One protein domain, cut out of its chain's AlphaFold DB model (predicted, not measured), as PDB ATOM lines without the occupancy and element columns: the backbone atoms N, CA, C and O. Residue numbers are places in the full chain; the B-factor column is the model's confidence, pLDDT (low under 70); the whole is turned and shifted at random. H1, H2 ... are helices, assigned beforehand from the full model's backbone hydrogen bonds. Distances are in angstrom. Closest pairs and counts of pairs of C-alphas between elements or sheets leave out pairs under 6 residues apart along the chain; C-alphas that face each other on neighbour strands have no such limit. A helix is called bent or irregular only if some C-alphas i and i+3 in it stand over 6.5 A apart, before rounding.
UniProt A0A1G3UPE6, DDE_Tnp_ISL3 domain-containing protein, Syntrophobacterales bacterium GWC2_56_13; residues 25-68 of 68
ATOM      1  N   SER A  25     -31.441  29.708 -36.287       80.44
ATOM      2  CA  SER A  25     -31.182  28.335 -35.856       80.44
ATOM      3  C   SER A  25     -31.387  28.189 -34.350       80.44
ATOM      4  O   SER A  25     -30.923  29.016 -33.566       80.44
ATOM      5  N   LEU A  26     -32.014  27.087 -33.938       81.62
ATOM      6  CA  LEU A  26     -32.101  26.686 -32.532       81.62
ATOM      7  C   LEU A  26     -30.802  26.039 -32.015       81.62
ATOM      8  O   LEU A  26     -30.686  25.803 -30.815       81.62
ATOM      9  N   GLY A  27     -29.810  25.790 -32.878       83.38
ATOM     10  CA  GLY A  27     -28.561  25.106 -32.522       83.38
ATOM     11  C   GLY A  27     -27.796  25.739 -31.347       83.38
ATOM     12  O   GLY A  27     -27.452  25.025 -30.404       83.38
ATOM     13  N   PRO A  28     -27.564  27.067 -31.318       83.50
ATOM     14  CA  PRO A  28     -26.923  27.722 -30.172       83.50
ATOM     15  C   PRO A  28     -27.723  27.590 -28.864       83.50
ATOM     16  O   PRO A  28     -27.143  27.430 -27.785       83.50
ATOM     17  N   LEU A  29     -29.057  27.610 -28.956       85.75
ATOM     18  CA  LEU A  29     -29.957  27.443 -27.813       85.75
ATOM     19  C   LEU A  29     -29.904  26.002 -27.281       85.75
ATOM     20  O   LEU A  29     -29.816  25.776 -26.076       85.75
ATOM     21  N   GLU A  30     -29.886  25.021 -28.181       85.81
ATOM     22  CA  GLU A  30     -29.727  23.606 -27.850       85.81
ATOM     23  C   GLU A  30     -28.357  23.321 -27.215       85.81
ATOM     24  O   GLU A  30     -28.274  22.646 -26.187       85.81
ATOM     25  N   GLY A  31     -27.286  23.911 -27.754       85.94
ATOM     26  CA  GLY A  31     -25.944  23.840 -27.175       85.94
ATOM     27  C   GLY A  31     -25.887  24.416 -25.759       85.94
ATOM     28  O   GLY A  31     -25.299  23.811 -24.858       85.94
ATOM     29  N   THR A  32     -26.560  25.545 -25.535       87.19
ATOM     30  CA  THR A  32     -26.714  26.155 -24.206       87.19
ATOM     31  C   THR A  32     -27.451  25.221 -23.246       87.19
ATOM     32  O   THR A  32     -26.964  24.952 -22.146       87.19
ATOM     33  N   ASN A  33     -28.574  24.643 -23.678       89.50
ATOM     34  CA  ASN A  33     -29.345  23.695 -22.874       89.50
ATOM     35  C   ASN A  33     -28.538  22.442 -22.509       89.50
ATOM     36  O   ASN A  33     -28.598  21.984 -21.365       89.50
ATOM     37  N   ASN A  34     -27.741  21.911 -23.438       88.69
ATOM     38  CA  ASN A  34     -26.866  20.770 -23.166       88.69
ATOM     39  C   ASN A  34     -25.782  21.111 -22.137       88.69
ATOM     40  O   ASN A  34     -25.590  20.343 -21.192       88.69
ATOM     41  N   LYS A  35     -25.141  22.282 -22.240       86.56
ATOM     42  CA  LYS A  35     -24.175  22.755 -21.233       86.56
ATOM     43  C   LYS A  35     -24.808  22.871 -19.843       86.56
ATOM     44  O   LYS A  35     -24.247  22.359 -18.875       86.56
ATOM     45  N   ILE A  36     -26.001  23.464 -19.735       87.88
ATOM     46  CA  ILE A  36     -26.734  23.579 -18.459       87.88
ATOM     47  C   ILE A  36     -27.080  22.198 -17.898       87.88
ATOM     48  O   ILE A  36     -26.922  21.955 -16.701       87.88
ATOM     49  N   LYS A  37     -27.513  21.261 -18.751       88.12
ATOM     50  CA  LYS A  37     -27.824  19.885 -18.343       88.12
ATOM     51  C   LYS A  37     -26.593  19.160 -17.797       88.12
ATOM     52  O   LYS A  37     -26.710  18.477 -16.780       88.12
ATOM     53  N   THR A  38     -25.428  19.330 -18.421       87.44
ATOM     54  CA  THR A  38     -24.153  18.790 -17.920       87.44
ATOM     55  C   THR A  38     -23.770  19.421 -16.585       87.44
ATOM     56  O   THR A  38     -23.520  18.692 -15.626       87.44
ATOM     57  N   MET A  39     -23.834  20.752 -16.461       84.00
ATOM     58  CA  MET A  39     -23.572  21.435 -15.188       84.00
ATOM     59  C   MET A  39     -24.511  20.960 -14.076       84.00
ATOM     60  O   MET A  39     -24.059  20.727 -12.961       84.00
ATOM     61  N   LYS A  40     -25.800  20.752 -14.371       85.06
ATOM     62  CA  LYS A  40     -26.776  20.226 -13.406       85.06
ATOM     63  C   LYS A  40     -26.415  18.816 -12.925       85.06
ATOM     64  O   LYS A  40     -26.615  18.512 -11.755       85.06
ATOM     65  N   ARG A  41     -25.896  17.956 -13.812       84.50
ATOM     66  CA  ARG A  41     -25.418  16.607 -13.452       84.50
ATOM     67  C   ARG A  41     -24.189  16.669 -12.547       84.50
ATOM     68  O   ARG A  41     -24.135  15.928 -11.577       84.50
ATOM     69  N   MET A  42     -23.245  17.565 -12.833       79.94
ATOM     70  CA  MET A  42     -22.063  17.781 -11.986       79.94
ATOM     71  C   MET A  42     -22.408  18.428 -10.639       79.94
ATOM     72  O   MET A  42     -21.730  18.190  -9.648       79.94
ATOM     73  N   ALA A  43     -23.461  19.246 -10.601       75.94
ATOM     74  CA  ALA A  43     -23.910  19.963  -9.413       75.94
ATOM     75  C   ALA A  43     -24.795  19.123  -8.471       75.94
ATOM     76  O   ALA A  43     -25.397  19.670  -7.543       75.94
ATOM     77  N   TYR A  44     -24.914  17.808  -8.692       67.94
ATOM     78  CA  TYR A  44     -25.673  16.935  -7.797       67.94
ATOM     79  C   TYR A  44     -25.081  17.011  -6.379       67.94
ATOM     80  O   TYR A  44     -23.923  16.668  -6.165       67.94
ATOM     81  N   GLY A  45     -25.871  17.493  -5.412       70.50
ATOM     82  CA  GLY A  45     -25.424  17.718  -4.030       70.50
ATOM     83  C   GLY A  45     -24.995  19.153  -3.699       70.50
ATOM     84  O   GLY A  45     -24.532  19.401  -2.583       70.50
ATOM     85  N   PHE A  46     -25.163  20.115  -4.613       70.81
ATOM     86  CA  PHE A  46     -24.970  21.532  -4.288       70.81
ATOM     87  C   PHE A  46     -25.995  21.967  -3.235       70.81
ATOM     88  O   PHE A  46     -27.201  21.855  -3.444       70.81
ATOM     89  N   ARG A  47     -25.509  22.472  -2.095       66.94
ATOM     90  CA  ARG A  47     -26.361  23.076  -1.054       66.94
ATOM     91  C   ARG A  47     -26.797  24.492  -1.425       66.94
ATOM     92  O   ARG A  47     -27.837  24.946  -0.965       66.94
ATOM     93  N   ASP A  48     -26.003  25.161  -2.260       80.19
ATOM     94  CA  ASP A  48     -26.231  26.530  -2.700       80.19
ATOM     95  C   ASP A  48     -26.731  26.563  -4.153       80.19
ATOM     96  O   ASP A  48     -25.985  26.389  -5.123       80.19
ATOM     97  N   MET A  49     -28.036  26.783  -4.287       80.88
ATOM     98  CA  MET A  49     -28.710  26.924  -5.574       80.88
ATOM     99  C   MET A  49     -28.487  28.301  -6.213       80.88
ATOM    100  O   MET A  49     -28.657  28.431  -7.428       80.88
ATOM    101  N   GLU A  50     -28.113  29.325  -5.442       84.50
ATOM    102  CA  GLU A  50     -27.794  30.653  -5.978       84.50
ATOM    103  C   GLU A  50     -26.487  30.613  -6.756       84.50
ATOM    104  O   GLU A  50     -26.426  31.086  -7.891       84.50
ATOM    105  N   PHE A  51     -25.481  29.916  -6.228       82.19
ATOM    106  CA  PHE A  51     -24.229  29.684  -6.944       82.19
ATOM    107  C   PHE A  51     -24.442  28.959  -8.284       82.19
ATOM    108  O   PHE A  51     -23.820  29.293  -9.296       82.19
ATOM    109  N   PHE A  52     -25.376  28.002  -8.333       83.06
ATOM    110  CA  PHE A  52     -25.747  27.335  -9.584       83.06
ATOM    111  C   PHE A  52     -26.399  28.299 -10.589       83.06
ATOM    112  O   PHE A  52     -26.073  28.254 -11.776       83.06
ATOM    113  N   LYS A  53     -27.270  29.211 -10.132       85.69
ATOM    114  CA  LYS A  53     -27.863  30.252 -10.991       85.69
ATOM    115  C   LYS A  53     -26.800  31.198 -11.544       85.69
ATOM    116  O   LYS A  53     -26.805  31.453 -12.748       85.69
ATOM    117  N   PHE A  54     -25.862  31.657 -10.715       88.12
ATOM    118  CA  PHE A  54     -24.771  32.522 -11.170       88.12
ATOM    119  C   PHE A  54     -23.888  31.835 -12.217       88.12
ATOM    120  O   PHE A  54     -23.555  32.448 -13.230       88.12
ATOM    121  N   LYS A  55     -23.600  30.536 -12.059       84.06
ATOM    122  CA  LYS A  55     -22.893  29.760 -13.093       84.06
ATOM    123  C   LYS A  55     -23.647  29.670 -14.419       84.06
ATOM    124  O   LYS A  55     -23.013  29.693 -15.469       84.06
ATOM    125  N   ILE A  56     -24.977  29.569 -14.395       85.75
ATOM    126  CA  ILE A  56     -25.783  29.597 -15.627       85.75
ATOM    127  C   ILE A  56     -25.703  30.978 -16.286       85.75
ATOM    128  O   ILE A  56     -25.515  31.055 -17.498       85.75
ATOM    129  N   MET A  57     -25.810  32.058 -15.508       87.00
ATOM    130  CA  MET A  57     -25.744  33.427 -16.032       87.00
ATOM    131  C   MET A  57     -24.377  33.732 -16.658       87.00
ATOM    132  O   MET A  57     -24.326  34.290 -17.749       87.00
ATOM    133  N   GLY A  58     -23.281  33.278 -16.042       86.06
ATOM    134  CA  GLY A  58     -21.915  33.431 -16.559       86.06
ATOM    135  C   GLY A  58     -21.528  32.466 -17.689       86.06
ATOM    136  O   GLY A  58     -20.403  32.515 -18.179       86.06
ATOM    137  N   LEU A  59     -22.425  31.582 -18.145       82.50
ATOM    138  CA  LEU A  59     -22.094  30.556 -19.146       82.50
ATOM    139  C   LEU A  59     -21.592  31.150 -20.474       82.50
ATOM    140  O   LEU A  59     -20.775  30.538 -21.163       82.50
ATOM    141  N   HIS A  60     -22.061  32.348 -20.819       80.44
ATOM    142  CA  HIS A  60     -21.655  33.075 -22.019       80.44
ATOM    143  C   HIS A  60     -20.217  33.627 -21.946       80.44
ATOM    144  O   HIS A  60     -19.605  33.870 -22.984       80.44
ATOM    145  N   GLU A  61     -19.655  33.769 -20.743       80.88
ATOM    146  CA  GLU A  61     -18.284  34.242 -20.507       80.88
ATOM    147  C   GLU A  61     -17.269  33.087 -20.519       80.88
ATOM    148  O   GLU A  61     -16.078  33.277 -20.775       80.88
ATOM    149  N   THR A  62     -17.737  31.856 -20.284       68.50
ATOM    150  CA  THR A  62     -16.882  30.664 -20.232       68.50
ATOM    151  C   THR A  62     -16.454  30.217 -21.638       68.50
ATOM    152  O   THR A  62     -17.207  29.574 -22.372       68.50
ATOM    153  N   LYS A  63     -15.221  30.563 -22.039       61.56
ATOM    154  CA  LYS A  63     -14.661  30.215 -23.362       61.56
ATOM    155  C   LYS A  63     -14.118  28.783 -23.461       61.56
ATOM    156  O   LYS A  63     -14.109  28.227 -24.552       61.56
ATOM    157  N   TYR A  64     -13.713  28.169 -22.350       58.22
ATOM    158  CA  TYR A  64     -13.141  26.820 -22.310       58.22
ATOM    159  C   TYR A  64     -13.494  26.117 -20.989       58.22
ATOM    160  O   TYR A  64     -13.652  26.776 -19.967       58.22
ATOM    161  N   ALA A  65     -13.567  24.781 -21.035       52.88
ATOM    162  CA  ALA A  65     -13.723  23.842 -19.914       52.88
ATOM    163  C   ALA A  65     -15.152  23.572 -19.388       52.88
ATOM    164  O   ALA A  65     -15.526  23.933 -18.278       52.88
ATOM    165  N   LEU A  66     -15.914  22.794 -20.163       52.12
ATOM    166  CA  LEU A  66     -16.798  21.752 -19.615       52.12
ATOM    167  C   LEU A  66     -16.510  20.420 -20.337       52.12
ATOM    168  O   LEU A  66     -17.423  19.712 -20.749       52.12
ATOM    169  N   ILE A  67     -15.221  20.140 -20.564       38.47
ATOM    170  CA  ILE A  67     -14.723  18.819 -20.949       38.47
ATOM    171  C   ILE A  67     -14.159  18.225 -19.663       38.47
ATOM    172  O   ILE A  67     -13.079  18.620 -19.224       38.47
ATOM    173  N   VAL A  68     -14.938  17.348 -19.047       37.84
ATOM    174  CA  VAL A  68     -14.452  16.275 -18.179       37.84
ATOM    175  C   VAL A  68     -15.143  15.015 -18.666       37.84
ATOM    176  O   VAL A  68     -16.373  15.102 -18.901       37.84
TER     177      VAL A  68
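Overview. This is residues 25 to 68 of the 68 residues of the protein "DDE_Tnp_ISL3 domain-containing protein" of Syntrophobacterales bacterium GWC2_56_13 (UniProt A0A1G3UPE6). Two helices joined by an open loop: H1 runs one way, the chain turns, and H2 folds back the opposite way beside it, with few contacts between the two. Residues 25 to 31 stick out at one end and residues 44 to 51, mostly loop, at the other; after H2 the tail of residues 61 to 68 arches back toward the side of H1. The printed part has 44 residues, with two named helices, H1 then H2, and no named strand, and its class is all helix. It is only just compact, close to loose, with a radius of gyration of the C-alphas of 11.0 A, and elongated, spanning 35 by 19 by 18 A.

Arrangement. H1, residues 27 to 42, and H2, residues 49 to 60, are close but not clearly touching, with 1 pair of C-alphas within 8 A. Their closest C-alphas, those of Ile 36 and Ile 56, are 6.7 A apart, and their centres are 12.2 A apart. They run opposite ways at a shallow tilt of 34 degrees, only just short of steep. In H1 every O i to N i+4 pair is within hydrogen-bond range; in H2 7 of 8 are.

Along the chain. H1 begins at C-alpha 27 at (-28.561, 25.106, -32.522) and measures 22.8 A from first to last C-alpha. H2 measures 18.9 A and ends at C-alpha 60 at (-21.655, 33.075, -22.019). H2 is irregular: C-alphas 57 and 60 are 7.3 A apart.

Size, cuts and confidence. The two C-alphas farthest apart, those of Ser 25 and Arg 47, are 35.5 A apart. The printed part has no cut, and the link from H1 to H2, 6 residues, is short. It ends at Val 68, the chain's last residue. The mean pLDDT of the printed part is 77.9; residues 44, 47 and 62 to 68 are under 70.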